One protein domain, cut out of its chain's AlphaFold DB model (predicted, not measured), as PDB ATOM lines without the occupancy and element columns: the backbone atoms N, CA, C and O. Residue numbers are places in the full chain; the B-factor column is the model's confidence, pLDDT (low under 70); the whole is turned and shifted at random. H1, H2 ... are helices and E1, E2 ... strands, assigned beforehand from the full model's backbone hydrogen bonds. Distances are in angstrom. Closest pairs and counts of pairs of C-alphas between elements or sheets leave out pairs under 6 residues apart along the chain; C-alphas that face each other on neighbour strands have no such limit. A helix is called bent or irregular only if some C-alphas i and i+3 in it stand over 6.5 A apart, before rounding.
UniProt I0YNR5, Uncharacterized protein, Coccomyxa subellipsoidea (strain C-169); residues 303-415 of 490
ATOM      1  N   SER A 303     204.103 187.231 185.957       88.50
ATOM      2  CA  SER A 303     204.332 188.603 185.524       88.50
ATOM      3  C   SER A 303     203.676 188.841 184.167       88.50
ATOM      4  O   SER A 303     203.978 188.167 183.185       88.50
ATOM      5  N   LEU A 304     202.776 189.815 184.103       90.69
ATOM      6  CA  LEU A 304     202.106 190.254 182.887       90.69
ATOM      7  C   LEU A 304     202.718 191.573 182.411       90.69
ATOM      8  O   LEU A 304     202.976 192.493 183.197       90.69
ATOM      9  N   GLY A 305     202.978 191.662 181.110       89.44
ATOM     10  CA  GLY A 305     203.679 192.804 180.536       89.44
ATOM     11  C   GLY A 305     203.726 192.805 179.015       89.44
ATOM     12  O   GLY A 305     202.927 192.138 178.354       89.44
ATOM     13  N   LEU A 306     204.670 193.571 178.468       86.19
ATOM     14  CA  LEU A 306     204.849 193.778 177.028       86.19
ATOM     15  C   LEU A 306     206.150 193.159 176.531       86.19
ATOM     16  O   LEU A 306     207.153 193.166 177.246       86.19
ATOM     17  N   MET A 307     206.155 192.736 175.269       82.94
ATOM     18  CA  MET A 307     207.396 192.536 174.526       82.94
ATOM     19  C   MET A 307     207.782 193.858 173.862       82.94
ATOM     20  O   MET A 307     207.058 194.363 173.006       82.94
ATOM     21  N   ARG A 308     208.903 194.445 174.280       79.75
ATOM     22  CA  ARG A 308     209.447 195.678 173.708       79.75
ATOM     23  C   ARG A 308     210.583 195.358 172.749       79.75
ATOM     24  O   ARG A 308     211.398 194.481 173.021       79.75
ATOM     25  N   HIS A 309     210.618 196.085 171.640       82.81
ATOM     26  CA  HIS A 309     211.702 196.035 170.672       82.81
ATOM     27  C   HIS A 309     212.671 197.179 170.953       82.81
ATOM     28  O   HIS A 309     212.271 198.343 170.980       82.81
ATOM     29  N   TYR A 310     213.929 196.833 171.165       78.75
ATOM     30  CA  TYR A 310     215.019 197.754 171.434       78.75
ATOM     31  C   TYR A 310     216.028 197.669 170.297       78.75
ATOM     32  O   TYR A 310     216.227 196.597 169.734       78.75
ATOM     33  N   CYS A 311     216.662 198.788 169.969       82.00
ATOM     34  CA  CYS A 311     217.707 198.868 168.955       82.00
ATOM     35  C   CYS A 311     218.817 199.779 169.451       82.00
ATOM     36  O   CYS A 311     218.518 200.822 170.015       82.00
ATOM     37  N   SER A 312     220.079 199.443 169.196       83.25
ATOM     38  CA  SER A 312     221.215 200.334 169.421       83.25
ATOM     39  C   SER A 312     221.001 201.694 168.728       83.25
ATOM     40  O   SER A 312     220.236 201.778 167.764       83.25
ATOM     41  N   PRO A 313     221.658 202.784 169.177       85.56
ATOM     42  CA  PRO A 313     221.450 204.115 168.594       85.56
ATOM     43  C   PRO A 313     221.701 204.192 167.078       85.56
ATOM     44  O   PRO A 313     221.080 204.994 166.388       85.56
ATOM     45  N   ASP A 314     222.596 203.349 166.565       90.19
ATOM     46  CA  ASP A 314     222.929 203.194 165.145       90.19
ATOM     47  C   ASP A 314     222.047 202.162 164.413       90.19
ATOM     48  O   ASP A 314     222.268 201.889 163.237       90.19
ATOM     49  N   GLN A 315     221.058 201.582 165.101       85.56
ATOM     50  CA  GLN A 315     220.119 200.558 164.624       85.56
ATOM     51  C   GLN A 315     220.769 199.261 164.112       85.56
ATOM     52  O   GLN A 315     220.095 198.434 163.501       85.56
ATOM     53  N   SER A 316     222.061 199.050 164.370       88.69
ATOM     54  CA  SER A 316     222.787 197.862 163.908       88.69
ATOM     55  C   SER A 316     222.461 196.606 164.724       88.69
ATOM     56  O   SER A 316     222.552 195.490 164.212       88.69
ATOM     57  N   LEU A 317     222.049 196.778 165.982       86.69
ATOM     58  CA  LEU A 317     221.730 195.706 166.920       86.69
ATOM     59  C   LEU A 317     220.351 195.937 167.520       86.69
ATOM     60  O   LEU A 317     220.187 196.813 168.361       86.69
ATOM     61  N   CYS A 318     219.380 195.108 167.141       87.81
ATOM     62  CA  CYS A 318     218.048 195.122 167.735       87.81
ATOM     63  C   CYS A 318     217.737 193.816 168.473       87.81
ATOM     64  O   CYS A 318     218.138 192.733 168.045       87.81
ATOM     65  N   TRP A 319     217.002 193.907 169.579       84.38
ATOM     66  CA  TRP A 319     216.564 192.767 170.378       84.38
ATOM     67  C   TRP A 319     215.159 192.983 170.938       84.38
ATOM     68  O   TRP A 319     214.649 194.098 171.001       84.38
ATOM     69  N   GLU A 320     214.522 191.891 171.355       81.69
ATOM     70  CA  GLU A 320     213.248 191.944 172.064       81.69
ATOM     71  C   GLU A 320     213.421 191.606 173.539       81.69
ATOM     72  O   GLU A 320     214.036 190.597 173.907       81.69
ATOM     73  N   GLU A 321     212.776 192.387 174.388       80.56
ATOM     74  CA  GLU A 321     212.854 192.254 175.831       80.56
ATOM     75  C   GLU A 321     211.469 192.348 176.461       80.56
ATOM     76  O   GLU A 321     210.628 193.163 176.084       80.56
ATOM     77  N   PHE A 322     211.214 191.443 177.402       82.19
ATOM     78  CA  PHE A 322     209.969 191.440 178.150       82.19
ATOM     79  C   PHE A 322     210.044 192.494 179.251       82.19
ATOM     80  O   PHE A 322     211.010 192.527 180.009       82.19
ATOM     81  N   THR A 323     208.988 193.290 179.379       81.31
ATOM     82  CA  THR A 323     208.837 194.298 180.429       81.31
ATOM     83  C   THR A 323     207.568 194.026 181.228       81.31
ATOM     84  O   THR A 323     206.465 194.435 180.856       81.31
ATOM     85  N   GLY A 324     207.729 193.299 182.336       83.75
ATOM     86  CA  GLY A 324     206.659 192.983 183.275       83.75
ATOM     87  C   GLY A 324     206.244 194.220 184.058       83.75
ATOM     88  O   GLY A 324     207.092 194.932 184.584       83.75
ATOM     89  N   ASN A 325     204.947 194.499 184.141       86.50
ATOM     90  CA  ASN A 325     204.442 195.661 184.883       86.50
ATOM     91  C   ASN A 325     203.240 195.347 185.777       86.50
ATOM     92  O   ASN A 325     202.614 196.255 186.328       86.50
ATOM     93  N   THR A 326     202.874 194.073 185.887       91.25
ATOM     94  CA  THR A 326     201.728 193.609 186.665       91.25
ATOM     95  C   THR A 326     201.997 192.204 187.172       91.25
ATOM     96  O   THR A 326     202.469 191.352 186.425       91.25
ATOM     97  N   MET A 327     201.707 191.966 188.445       92.94
ATOM     98  CA  MET A 327     201.727 190.638 189.043       92.94
ATOM     99  C   MET A 327     200.409 189.945 188.756       92.94
ATOM    100  O   MET A 327     199.345 190.551 188.874       92.94
ATOM    101  N   THR A 328     200.481 188.673 188.407       94.75
ATOM    102  CA  THR A 328     199.312 187.827 188.214       94.75
ATOM    103  C   THR A 328     199.255 186.790 189.310       94.75
ATOM    104  O   THR A 328     200.231 186.068 189.540       94.75
ATOM    105  N   GLN A 329     198.114 186.712 189.979       96.00
ATOM    106  CA  GLN A 329     197.920 185.831 191.121       96.00
ATOM    107  C   GLN A 329     196.633 185.027 190.958       96.00
ATOM    108  O   GLN A 329     195.652 185.477 190.360       96.00
ATOM    109  N   TYR A 330     196.668 183.798 191.460       96.19
ATOM    110  CA  TYR A 330     195.707 182.761 191.106       96.19
ATOM    111  C   TYR A 330     194.750 182.463 192.260       96.19
ATOM    112  O   TYR A 330     195.060 182.697 193.428       96.19
ATOM    113  N   SER A 331     193.577 181.931 191.942       96.88
ATOM    114  CA  SER A 331     192.679 181.323 192.915       96.88
ATOM    115  C   SER A 331     193.299 180.033 193.482       96.88
ATOM    116  O   SER A 331     194.235 179.484 192.897       96.88
ATOM    117  N   PRO A 332     192.761 179.472 194.581       95.56
ATOM    118  CA  PRO A 332     193.218 178.178 195.099       95.56
ATOM    119  C   PRO A 332     193.172 177.039 194.067       95.56
ATOM    120  O   PRO A 332     193.989 176.124 194.120       95.56
ATOM    121  N   THR A 333     192.257 177.113 193.095       94.81
ATOM    122  CA  THR A 333     192.109 176.128 192.012       94.81
ATOM    123  C   THR A 333     193.065 176.354 190.837       94.81
ATOM    124  O   THR A 333     193.068 175.549 189.910       94.81
ATOM    125  N   GLY A 334     193.890 177.407 190.864       92.88
ATOM    126  CA  GLY A 334     194.885 177.704 189.827       92.88
ATOM    127  C   GLY A 334     194.371 178.568 188.679       92.88
ATOM    128  O   GLY A 334     195.051 178.705 187.668       92.88
ATOM    129  N   GLN A 335     193.188 179.171 188.814       93.38
ATOM    130  CA  GLN A 335     192.659 180.100 187.810       93.38
ATOM    131  C   GLN A 335     193.212 181.501 188.051       93.38
ATOM    132  O   GLN A 335     193.299 181.940 189.197       93.38
ATOM    133  N   LEU A 336     193.580 182.217 186.989       95.06
ATOM    134  CA  LEU A 336     194.031 183.601 187.103       95.06
ATOM    135  C   LEU A 336     192.900 184.459 187.687       95.06
ATOM    136  O   LEU A 336     191.817 184.511 187.112       95.06
ATOM    137  N   LEU A 337     193.148 185.104 188.830       97.06
ATOM    138  CA  LEU A 337     192.117 185.815 189.592       97.06
ATOM    139  C   LEU A 337     192.432 187.301 189.776       97.06
ATOM    140  O   LEU A 337     191.519 188.122 189.715       97.06
ATOM    141  N   PHE A 338     193.702 187.652 189.970       97.81
ATOM    142  CA  PHE A 338     194.136 189.010 190.295       97.81
ATOM    143  C   PHE A 338     195.209 189.515 189.334       97.81
ATOM    144  O   PHE A 338     196.154 188.788 189.017       97.81
ATOM    145  N   LEU A 339     195.072 190.779 188.926       96.12
ATOM    146  CA  LEU A 339     196.064 191.551 188.182       96.12
ATOM    147  C   LEU A 339     196.471 192.764 189.031       96.12
ATOM    148  O   LEU A 339     195.745 193.758 189.116       96.12
ATOM    149  N   HIS A 340     197.638 192.682 189.664       94.75
ATOM    150  CA  HIS A 340     198.127 193.678 190.614       94.75
ATOM    151  C   HIS A 340     199.244 194.533 189.995       94.75
ATOM    152  O   HIS A 340     200.347 194.053 189.726       94.75
ATOM    153  N   THR A 341     198.972 195.821 189.754       88.81
ATOM    154  CA  THR A 341     199.926 196.753 189.119       88.81
ATOM    155  C   THR A 341     200.982 197.271 190.102       88.81
ATOM    156  O   THR A 341     200.915 198.387 190.602       88.81
ATOM    157  N   ASN A 342     202.016 196.469 190.346       71.12
ATOM    158  CA  ASN A 342     203.072 196.766 191.321       71.12
ATOM    159  C   ASN A 342     204.118 197.814 190.876       71.12
ATOM    160  O   ASN A 342     204.916 198.263 191.700       71.12
ATOM    161  N   LEU A 343     204.130 198.222 189.601       68.81
ATOM    162  CA  LEU A 343     205.043 199.246 189.084       68.81
ATOM    163  C   LEU A 343     204.328 200.565 188.801       68.81
ATOM    164  O   LEU A 343     203.265 200.619 188.179       68.81
ATOM    165  N   SER A 344     204.973 201.654 189.217       62.41
ATOM    166  CA  SER A 344     204.553 202.997 188.832       62.41
ATOM    167  C   SER A 344     204.867 203.274 187.352       62.41
ATOM    168  O   SER A 344     205.829 202.718 186.833       62.41
ATOM    169  N   PRO A 345     204.100 204.148 186.681       67.25
ATOM    170  CA  PRO A 345     202.864 204.730 187.182       67.25
ATOM    171  C   PRO A 345     201.714 203.702 187.174       67.25
ATOM    172  O   PRO A 345     201.501 202.941 186.223       67.25
ATOM    173  N   LYS A 346     200.951 203.714 188.270       80.56
ATOM    174  CA  LYS A 346     199.662 203.020 188.387       80.56
ATOM    175  C   LYS A 346     198.638 203.675 187.446       80.56
ATOM    176  O   LYS A 346     198.920 204.735 186.872       80.56
ATOM    177  N   TRP A 347     197.449 203.084 187.313       84.44
ATOM    178  CA  TRP A 347     196.360 203.712 186.557       84.44
ATOM    179  C   TRP A 347     196.081 205.126 187.062       84.44
ATOM    180  O   TRP A 347     195.913 205.363 188.254       84.44
ATOM    181  N   ASN A 348     196.059 206.079 186.140       82.38
ATOM    182  CA  ASN A 348     195.901 207.492 186.443       82.38
ATOM    183  C   ASN A 348     195.072 208.175 185.345       82.38
ATOM    184  O   ASN A 348     194.622 207.531 184.400       82.38
ATOM    185  N   LEU A 349     194.851 209.482 185.482       80.69
ATOM    186  CA  LEU A 349     193.972 210.248 184.593       80.69
ATOM    187  C   LEU A 349     194.550 210.482 183.186       80.69
ATOM    188  O   LEU A 349     193.809 210.910 182.304       80.69
ATOM    189  N   MET A 350     195.837 210.200 182.956       76.81
ATOM    190  CA  MET A 350     196.513 210.374 181.667       76.81
ATOM    191  C   MET A 350     196.185 209.215 180.728       76.81
ATOM    192  O   MET A 350     197.007 208.340 180.475       76.81
ATOM    193  N   VAL A 351     194.956 209.208 180.218       79.12
ATOM    194  CA  VAL A 351     194.525 208.298 179.153       79.12
ATOM    195  C   VAL A 351     193.997 209.088 177.949       79.12
ATOM    196  O   VAL A 351     193.376 210.148 178.126       79.12
ATOM    197  N   PRO A 352     194.221 208.607 176.713       78.44
ATOM    198  CA  PRO A 352     193.673 209.238 175.519       78.44
ATOM    199  C   PRO A 352     192.146 209.112 175.484       78.44
ATOM    200  O   PRO A 352     191.576 208.207 176.090       78.44
ATOM    201  N   GLY A 353     191.490 210.022 174.760       76.88
ATOM    202  CA  GLY A 353     190.032 209.999 174.578       76.88
ATOM    203  C   GLY A 353     189.532 208.917 173.613       76.88
ATOM    204  O   GLY A 353     188.349 208.607 173.631       76.88
ATOM    205  N   ASP A 354     190.420 208.334 172.804       85.19
ATOM    206  CA  ASP A 354     190.140 207.179 171.944       85.19
ATOM    207  C   ASP A 354     191.030 206.011 172.378       85.19
ATOM    208  O   ASP A 354     192.253 206.158 172.500       85.19
ATOM    209  N   PHE A 355     190.422 204.846 172.586       89.06
ATOM    210  CA  PHE A 355     191.129 203.622 172.937       89.06
ATOM    211  C   PHE A 355     192.109 203.157 171.852       89.06
ATOM    212  O   PHE A 355     193.114 202.531 172.166       89.06
ATOM    213  N   LYS A 356     191.901 203.512 170.578       88.06
ATOM    214  CA  LYS A 356     192.868 203.215 169.505       88.06
ATOM    215  C   LYS A 356     194.233 203.863 169.735       88.06
ATOM    216  O   LYS A 356     195.234 203.358 169.240       88.06
ATOM    217  N   ALA A 357     194.273 204.968 170.480       80.56
ATOM    218  CA  ALA A 357     195.507 205.636 170.879       80.56
ATOM    219  C   ALA A 357     196.020 205.164 172.254       80.56
ATOM    220  O   ALA A 357     197.031 205.676 172.734       80.56
ATOM    221  N   TYR A 358     195.324 204.237 172.923       83.56
ATOM    222  CA  TYR A 358     195.714 203.733 174.235       83.56
ATOM    223  C   TYR A 358     196.957 202.850 174.137       83.56
ATOM    224  O   TYR A 358     196.997 201.865 173.399       83.56
ATOM    225  N   THR A 359     197.967 203.179 174.940       82.94
ATOM    226  CA  THR A 359     199.144 202.331 175.110       82.94
ATOM    227  C   THR A 359     198.783 201.141 175.993       82.94
ATOM    228  O   THR A 359     198.722 201.267 177.216       82.94
ATOM    229  N   ARG A 360     198.560 199.987 175.355       87.06
ATOM    230  CA  ARG A 360     198.370 198.686 176.011       87.06
ATOM    231  C   ARG A 360     199.516 198.421 176.992       87.06
ATOM    232  O   ARG A 360     200.678 198.659 176.666       87.06
ATOM    233  N   ARG A 361     199.191 197.926 178.182       87.81
ATOM    234  CA  ARG A 361     200.118 197.513 179.245       87.81
ATOM    235  C   ARG A 361     200.460 196.034 179.160       87.81
ATOM    236  O   ARG A 361     201.511 195.637 179.665       87.81
ATOM    237  N   TRP A 362     199.587 195.228 178.565       91.50
ATOM    238  CA  TRP A 362     199.664 193.777 178.649       91.50
ATOM    239  C   TRP A 362     199.562 193.112 177.278       91.50
ATOM    240  O   TRP A 362     198.730 193.444 176.444       91.50
ATOM    241  N   GLN A 363     200.438 192.142 177.048       91.00
ATOM    242  CA  GLN A 363     200.467 191.314 175.843       91.00
ATOM    243  C   GLN A 363     200.787 189.863 176.181       91.00
ATOM    244  O   GLN A 363     200.191 188.951 175.610       91.00
ATOM    245  N   VAL A 364     201.745 189.653 177.088       89.75
ATOM    246  CA  VAL A 364     202.313 188.338 177.378       89.75
ATOM    247  C   VAL A 364     202.401 188.124 178.882       89.75
ATOM    248  O   VAL A 364     202.913 188.978 179.608       89.75
ATOM    249  N   LEU A 365     201.919 186.965 179.321       89.38
ATOM    250  CA  LEU A 365     202.090 186.426 180.660       89.38
ATOM    251  C   LEU A 365     203.335 185.532 180.709       89.38
ATOM    252  O   LEU A 365     203.511 184.642 179.870       89.38
ATOM    253  N   VAL A 366     204.187 185.750 181.710       84.06
ATOM    254  CA  VAL A 366     205.322 184.881 182.040       84.06
ATOM    255  C   VAL A 366     205.219 184.374 183.487       84.06
ATOM    256  O   VAL A 366     204.715 185.102 184.339       84.06
ATOM    257  N   PRO A 367     205.704 183.162 183.810       77.19
ATOM    258  CA  PRO A 367     206.256 182.160 182.894       77.19
ATOM    259  C   PRO A 367     205.182 181.584 181.948       77.19
ATOM    260  O   PRO A 367     203.994 181.786 182.152       77.19
ATOM    261  N   GLY A 368     205.604 180.902 180.879       76.56
ATOM    262  CA  GLY A 368     204.697 180.260 179.908       76.56
ATOM    263  C   GLY A 368     204.560 180.984 178.565       76.56
ATOM    264  O   GLY A 368     204.268 180.335 177.565       76.56
ATOM    265  N   ASN A 369     204.874 182.284 178.508       82.88
ATOM    266  CA  ASN A 369     204.809 183.092 177.282       82.88
ATOM    267  C   ASN A 369     203.407 183.060 176.636       82.88
ATOM    268  O   ASN A 369     203.262 183.011 175.412       82.88
ATOM    269  N   GLU A 370     202.371 183.051 177.477       87.56
ATOM    270  CA  GLU A 370     200.977 182.976 177.053       87.56
ATOM    271  C   GLU A 370     200.472 184.359 176.648       87.56
ATOM    272  O   GLU A 370     200.727 185.355 177.323       87.56
ATOM    273  N   ARG A 371     199.743 184.439 175.531       92.75
ATOM    274  CA  ARG A 371     199.179 185.708 175.062       92.75
ATOM    275  C   ARG A 371     197.966 186.092 175.898       92.75
ATOM    276  O   ARG A 371     197.083 185.261 176.098       92.75
ATOM    277  N   LEU A 372     197.872 187.367 176.274       91.88
ATOM    278  CA  LEU A 372     196.724 187.906 177.009       91.88
ATOM    279  C   LEU A 372     195.393 187.624 176.297       91.88
ATOM    280  O   LEU A 372     194.417 187.276 176.950       91.88
ATOM    281  N   SER A 373     195.385 187.671 174.962       92.38
ATOM    282  CA  SER A 373     194.196 187.420 174.138       92.38
ATOM    283  C   SER A 373     193.532 186.064 174.393       92.38
ATOM    284  O   SER A 373     192.338 185.912 174.160       92.38
ATOM    285  N   LYS A 374     194.295 185.062 174.855       93.44
ATOM    286  CA  LYS A 374     193.742 183.768 175.275       93.44
ATOM    287  C   LYS A 374     192.843 183.947 176.502       93.44
ATOM    288  O   LYS A 374     191.703 183.503 176.488       93.44
ATOM    289  N   PHE A 375     193.343 184.641 177.521       92.88
ATOM    290  CA  PHE A 375     192.599 184.920 178.746       92.88
ATOM    291  C   PHE A 375     191.413 185.856 178.491       92.88
ATOM    292  O   PHE A 375     190.335 185.630 179.022       92.88
ATOM    293  N   GLU A 376     191.559 186.856 177.618       92.81
ATOM    294  CA  GLU A 376     190.443 187.731 177.221       92.81
ATOM    295  C   GLU A 376     189.304 186.953 176.551       92.81
ATOM    296  O   GLU A 376     188.132 187.238 176.800       92.81
ATOM    297  N   ALA A 377     189.634 185.942 175.738       92.75
ATOM    298  CA  ALA A 377     188.639 185.050 175.153       92.75
ATOM    299  C   ALA A 377     187.949 184.181 176.219       92.75
ATOM    300  O   ALA A 377     186.735 184.006 176.157       92.75
ATOM    301  N   GLU A 378     188.696 183.681 177.209       91.81
ATOM    302  CA  GLU A 378     188.151 182.910 178.338       91.81
ATOM    303  C   GLU A 378     187.237 183.761 179.233       91.81
ATOM    304  O   GLU A 378     186.158 183.315 179.621       91.81
ATOM    305  N   TRP A 379     187.627 185.004 179.521       92.25
ATOM    306  CA  TRP A 379     186.823 185.952 180.298       92.25
ATOM    307  C   TRP A 379     185.682 186.581 179.494       92.25
ATOM    308  O   TRP A 379     184.818 187.243 180.069       92.25
ATOM    309  N   GLY A 380     185.692 186.429 178.166       93.75
ATOM    310  CA  GLY A 380     184.735 187.054 177.259       93.75
ATOM    311  C   GLY A 380     184.806 188.585 177.243       93.75
ATOM    312  O   GLY A 380     183.798 189.233 176.954       93.75
ATOM    313  N   ARG A 381     185.956 189.180 177.592       94.19
ATOM    314  CA  ARG A 381     186.124 190.640 177.696       94.19
ATOM    315  C   ARG A 381     187.571 191.099 177.529       94.19
ATOM    316  O   ARG A 381     188.502 190.421 177.954       94.19
ATOM    317  N   ASP A 382     187.725 192.303 176.985       95.44
ATOM    318  CA  ASP A 382     188.993 193.038 176.939       95.44
ATOM    319  C   ASP A 382     189.157 193.823 178.251       95.44
ATOM    320  O   ASP A 382     188.509 194.847 178.487       95.44
ATOM    321  N   VAL A 383     189.995 193.295 179.144       94.06
ATOM    322  CA  VAL A 383     190.176 193.834 180.499       94.06
ATOM    323  C   VAL A 383     190.843 195.212 180.461       94.06
ATOM    324  O   VAL A 383     190.518 196.077 181.275       94.06
ATOM    325  N   GLU A 384     191.746 195.460 179.512       92.88
ATOM    326  CA  GLU A 384     192.388 196.773 179.382       92.88
ATOM    327  C   GLU A 384     191.429 197.825 178.830       92.88
ATOM    328  O   GLU A 384     191.455 198.972 179.286       92.88
ATOM    329  N   PHE A 385     190.552 197.440 177.899       95.31
ATOM    330  CA  PHE A 385     189.461 198.296 177.446       95.31
ATOM    331  C   PHE A 385     188.526 198.654 178.602       95.31
ATOM    332  O   PHE A 385     188.207 199.827 178.786       95.31
ATOM    333  N   ASP A 386     188.139 197.674 179.424       96.31
ATOM    334  CA  ASP A 386     187.302 197.905 180.605       96.31
ATOM    335  C   ASP A 386     187.939 198.913 181.576       96.31
ATOM    336  O   ASP A 386     187.256 199.805 182.092       96.31
ATOM    337  N   ILE A 387     189.249 198.796 181.806       94.38
ATOM    338  CA  ILE A 387     190.014 199.717 182.651       94.38
ATOM    339  C   ILE A 387     190.053 201.119 182.034       94.38
ATOM    340  O   ILE A 387     189.747 202.099 182.719       94.38
ATOM    341  N   TRP A 388     190.404 201.236 180.750       93.50
ATOM    342  CA  TRP A 388     190.433 202.516 180.040       93.50
ATOM    343  C   TRP A 388     189.064 203.206 180.066       93.50
ATOM    344  O   TRP A 388     188.976 204.391 180.404       93.50
ATOM    345  N   GLN A 389     187.997 202.458 179.779       94.94
ATOM    346  CA  GLN A 389     186.620 202.943 179.818       94.94
ATOM    347  C   GLN A 389     186.287 203.446 181.223       94.94
ATOM    348  O   GLN A 389     185.794 204.556 181.374       94.94
ATOM    349  N   SER A 390     186.640 202.692 182.266       95.31
ATOM    350  CA  SER A 390     186.398 203.084 183.656       95.31
ATOM    351  C   SER A 390     187.107 204.389 184.052       95.31
ATOM    352  O   SER A 390     186.538 205.194 184.794       95.31
ATOM    353  N   ILE A 391     188.336 204.621 183.577       90.81
ATOM    354  CA  ILE A 391     189.074 205.875 183.819       90.81
ATOM    355  C   ILE A 391     188.424 207.037 183.057       90.81
ATOM    356  O   ILE A 391     188.284 208.136 183.598       90.81
ATOM    357  N   THR A 392     188.005 206.806 181.813       89.38
ATOM    358  CA  THR A 392     187.289 207.799 181.001       89.38
ATOM    359  C   THR A 392     185.950 208.168 181.641       89.38
ATOM    360  O   THR A 392     185.674 209.351 181.834       89.38
ATOM    361  N   ASP A 393     185.171 207.185 182.091       89.50
ATOM    362  CA  ASP A 393     183.910 207.393 182.804       89.50
ATOM    363  C   ASP A 393     184.119 208.221 184.081       89.50
ATOM    364  O   ASP A 393     183.334 209.123 184.368       89.50
ATOM    365  N   PHE A 394     185.204 207.973 184.828       89.00
ATOM    366  CA  PHE A 394     185.552 208.767 186.012       89.00
ATOM    367  C   PHE A 394     185.791 210.244 185.665       89.00
ATOM    368  O   PHE A 394     185.349 211.125 186.398       89.00
ATOM    369  N   ARG A 395     186.461 210.529 184.539       86.81
ATOM    370  CA  ARG A 395     186.717 211.898 184.048       86.81
ATOM    371  C   ARG A 395     185.452 212.595 183.558       86.81
ATOM    372  O   ARG A 395     185.337 213.813 183.679       86.81
ATOM    373  N   CYS A 396     184.531 211.831 182.981       85.19
ATOM    374  CA  CYS A 396     183.271 212.332 182.442       85.19
ATOM    375  C   CYS A 396     182.156 212.421 183.494       85.19
ATOM    376  O   CYS A 396     181.105 212.998 183.218       85.19
ATOM    377  N   ALA A 397     182.364 211.874 184.693       88.06
ATOM    378  CA  ALA A 397     181.371 211.899 185.752       88.06
ATOM    379  C   ALA A 397     181.072 213.330 186.225       88.06
ATOM    380  O   ALA A 397     181.970 214.158 186.386       88.06
ATOM    381  N   GLY A 398     179.802 213.608 186.543       86.12
ATOM    382  CA  GLY A 398     179.363 214.939 186.983       86.12
ATOM    383  C   GLY A 398     180.080 215.458 188.239       86.12
ATOM    384  O   GLY A 398     180.229 216.667 188.409       86.12
ATOM    385  N   PHE A 399     180.589 214.562 189.094       90.44
ATOM    386  CA  PHE A 399     181.354 214.926 190.290       90.44
ATOM    387  C   PHE A 399     182.808 215.338 190.000       90.44
ATOM    388  O   PHE A 399     183.444 215.956 190.857       90.44
ATOM    389  N   PHE A 400     183.363 214.996 188.830       87.06
ATOM    390  CA  PHE A 400     184.808 215.025 188.577       87.06
ATOM    391  C   PHE A 400     185.418 216.416 188.764       87.06
ATOM    392  O   PHE A 400     186.426 216.571 189.454       87.06
ATOM    393  N   ARG A 401     184.778 217.445 188.196       84.19
ATOM    394  CA  ARG A 401     185.259 218.829 188.283       84.19
ATOM    395  C   ARG A 401     185.395 219.286 189.734       84.19
ATOM    396  O   ARG A 401     186.452 219.772 190.127       84.19
ATOM    397  N   ARG A 402     184.343 219.090 190.533       85.94
ATOM    398  CA  ARG A 402     184.332 219.480 191.945       85.94
ATOM    399  C   ARG A 402     185.357 218.685 192.751       85.94
ATOM    400  O   ARG A 402     186.076 219.272 193.553       85.94
ATOM    401  N   TYR A 403     185.459 217.380 192.499       86.81
ATOM    402  CA  TYR A 403     186.463 216.525 193.126       86.81
ATOM    403  C   TYR A 403     187.889 217.035 192.879       86.81
ATOM    404  O   TYR A 403     188.653 217.199 193.831       86.81
ATOM    405  N   MET A 404     188.233 217.360 191.630       83.94
ATOM    406  CA  MET A 404     189.559 217.883 191.294       83.94
ATOM    407  C   MET A 404     189.813 219.270 191.896       83.94
ATOM    408  O   MET A 404     190.898 219.509 192.417       83.94
ATOM    409  N   GLU A 405     188.824 220.170 191.887       83.75
ATOM    410  CA  GLU A 405     188.946 221.498 192.508       83.75
ATOM    411  C   GLU A 405     189.185 221.409 194.027       83.75
ATOM    412  O   GLU A 405     190.053 222.107 194.563       83.75
ATOM    413  N   GLU A 406     188.447 220.546 194.737       83.25
ATOM    414  CA  GLU A 406     188.636 220.325 196.176       83.25
ATOM    415  C   GLU A 406     189.985 219.659 196.472       83.25
ATOM    416  O   GLU A 406     190.692 220.100 197.384       83.25
ATOM    417  N   TYR A 407     190.391 218.680 195.659       79.81
ATOM    418  CA  TYR A 407     191.698 218.044 195.777       79.81
ATOM    419  C   TYR A 407     192.844 219.042 195.586       79.81
ATOM    420  O   TYR A 407     193.718 219.135 196.443       79.81
ATOM    421  N   THR A 408     192.830 219.854 194.523       78.69
ATOM    422  CA  THR A 408     193.873 220.864 194.279       78.69
ATOM    423  C   THR A 408     193.955 221.881 195.418       78.69
ATOM    424  O   THR A 408     195.052 222.257 195.828       78.69
ATOM    425  N   ARG A 409     192.815 222.298 195.987       78.88
ATOM    426  CA  ARG A 409     192.798 223.177 197.170       78.88
ATOM    427  C   ARG A 409     193.394 222.494 198.402       78.88
ATOM    428  O   ARG A 409     194.118 223.145 199.153       78.88
ATOM    429  N   ALA A 410     193.085 221.218 198.630       73.94
ATOM    430  CA  ALA A 410     193.636 220.446 199.741       73.94
ATOM    431  C   ALA A 410     195.153 220.243 199.590       73.94
ATOM    432  O   ALA A 410     195.898 220.495 200.535       73.94
ATOM    433  N   ASP A 411     195.623 219.888 198.396       70.62
ATOM    434  CA  ASP A 411     197.045 219.699 198.097       70.62
ATOM    435  C   ASP A 411     197.842 221.007 198.208       70.62
ATOM    436  O   ASP A 411     198.930 221.007 198.789       70.62
ATOM    437  N   ALA A 412     197.279 222.136 197.759       70.38
ATOM    438  CA  ALA A 412     197.892 223.455 197.924       70.38
ATOM    439  C   ALA A 412     198.090 223.819 199.407       70.38
ATOM    440  O   ALA A 412     199.150 224.314 199.786       70.38
ATOM    441  N   ARG A 413     197.115 223.506 200.276       71.81
ATOM    442  CA  ARG A 413     197.253 223.678 201.738       71.81
ATOM    443  C   ARG A 413     198.333 222.777 202.339       71.81
ATOM    444  O   ARG A 413     198.888 223.107 203.381       71.81
ATOM    445  N   LEU A 414     198.621 221.647 201.696       65.62
ATOM    446  CA  LEU A 414     199.633 220.680 202.118       65.62
ATOM    447  C   LEU A 414     201.009 220.919 201.474       65.62
ATOM    448  O   LEU A 414     201.915 220.114 201.702       65.62
ATOM    449  N   GLY A 415     201.175 221.986 200.680       60.56
ATOM    450  CA  GLY A 415     202.422 222.307 199.975       60.56
ATOM    451  C   GLY A 415     202.806 221.296 198.887       60.56
ATOM    452  O   GLY A 415     203.986 221.168 198.560       60.56
TER     453      GLY A 415
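Overview. This is residues 303 to 415 of the 490 residues of an uncharacterized protein of Coccomyxa subellipsoidea (strain C-169) (UniProt I0YNR5). A thin, twisted sheet of two joined hairpins, with the long bent strand E2 shared between them, has a chain of three helices leading away from one of its edges. The hairpin of E1 and E2 makes a long arm whose tip, residues 312 to 317, sticks out; short E4 lies beside the other end of E1, H1 grazes the sheet, H2 runs away from it, and H3 turns a corner and sticks out at the far end. The printed part has 113 residues, with four named strands and then three named helices along the chain; the sheet's order is E3, E2, E1, E4, antiparallel throughout. The class is mixed, helices and strands. The whole is loose, with a radius of gyration of the C-alphas of 18.1 A and spans of 48 by 48 by 28 A.

Along the chain. E1, residues 303 to 311, begins at C-alpha 303 (204.332, 188.603, 185.524) and is 23.6 A long. E2, residues 318 to 330, is 34.6 A long and bends by 58 degrees at residue 326. E3 is residues 336 to 340, 11.4 A, and E4 is residues 364 to 366, 6.5 A. H1, residues 372 to 379, measures 10.6 A. H2, residues 383 to 396, measures 19.8 A and begins at C-alpha 383 (190.176, 193.834, 180.499). H3, residues 400 to 413, measures 20.1 A and ends at C-alpha 413 (197.253, 223.678, 201.738).

Arrangement. E1, E2 and E3 form a meander, each strand the antiparallel neighbour of the one before. With E4 beside E1 the four make a Greek key, the first strand being the antiparallel neighbour of the fourth. Pairing on E2 is staggered: residues 318 to 327 pair with E1, residues 327 to 330 with E3. In the hairpin of E1 and E2, N 308 and O 321 are 2.8 A apart; in the hairpin of E2 and E3, N 340 and O 327 are 2.8 A apart. Between E1 and E4, N 303 and O 366 are 2.7 A apart. These pairs are within hydrogen-bond range. H1 only grazes the sheet, with its residues 372 to 375. H1 and H2 are close but not clearly touching, the closest C-alphas, of Glu 376 and Val 383, being 6.9 A apart; they are about perpendicular at 81 degrees. H2 and H3 are likewise close but not clearly touching, the closest C-alphas, of Phe 394 and Phe 400, being 6.8 A apart, and about perpendicular at 79 degrees. H2 and H3 are not on the sheet. In H1, H2 and H3 every O i to N i+4 pair is within hydrogen-bond range.

Size, cuts and confidence. The C-alphas farthest apart, of Ser 316 and Arg 413, are 52.4 A apart. The printed part has no cut. The link from E3 to E4, residues 341 to 363, is long. Mean pLDDT of the printed part is 86.2; residues 343 to 345 and 414 to 415 are under 70.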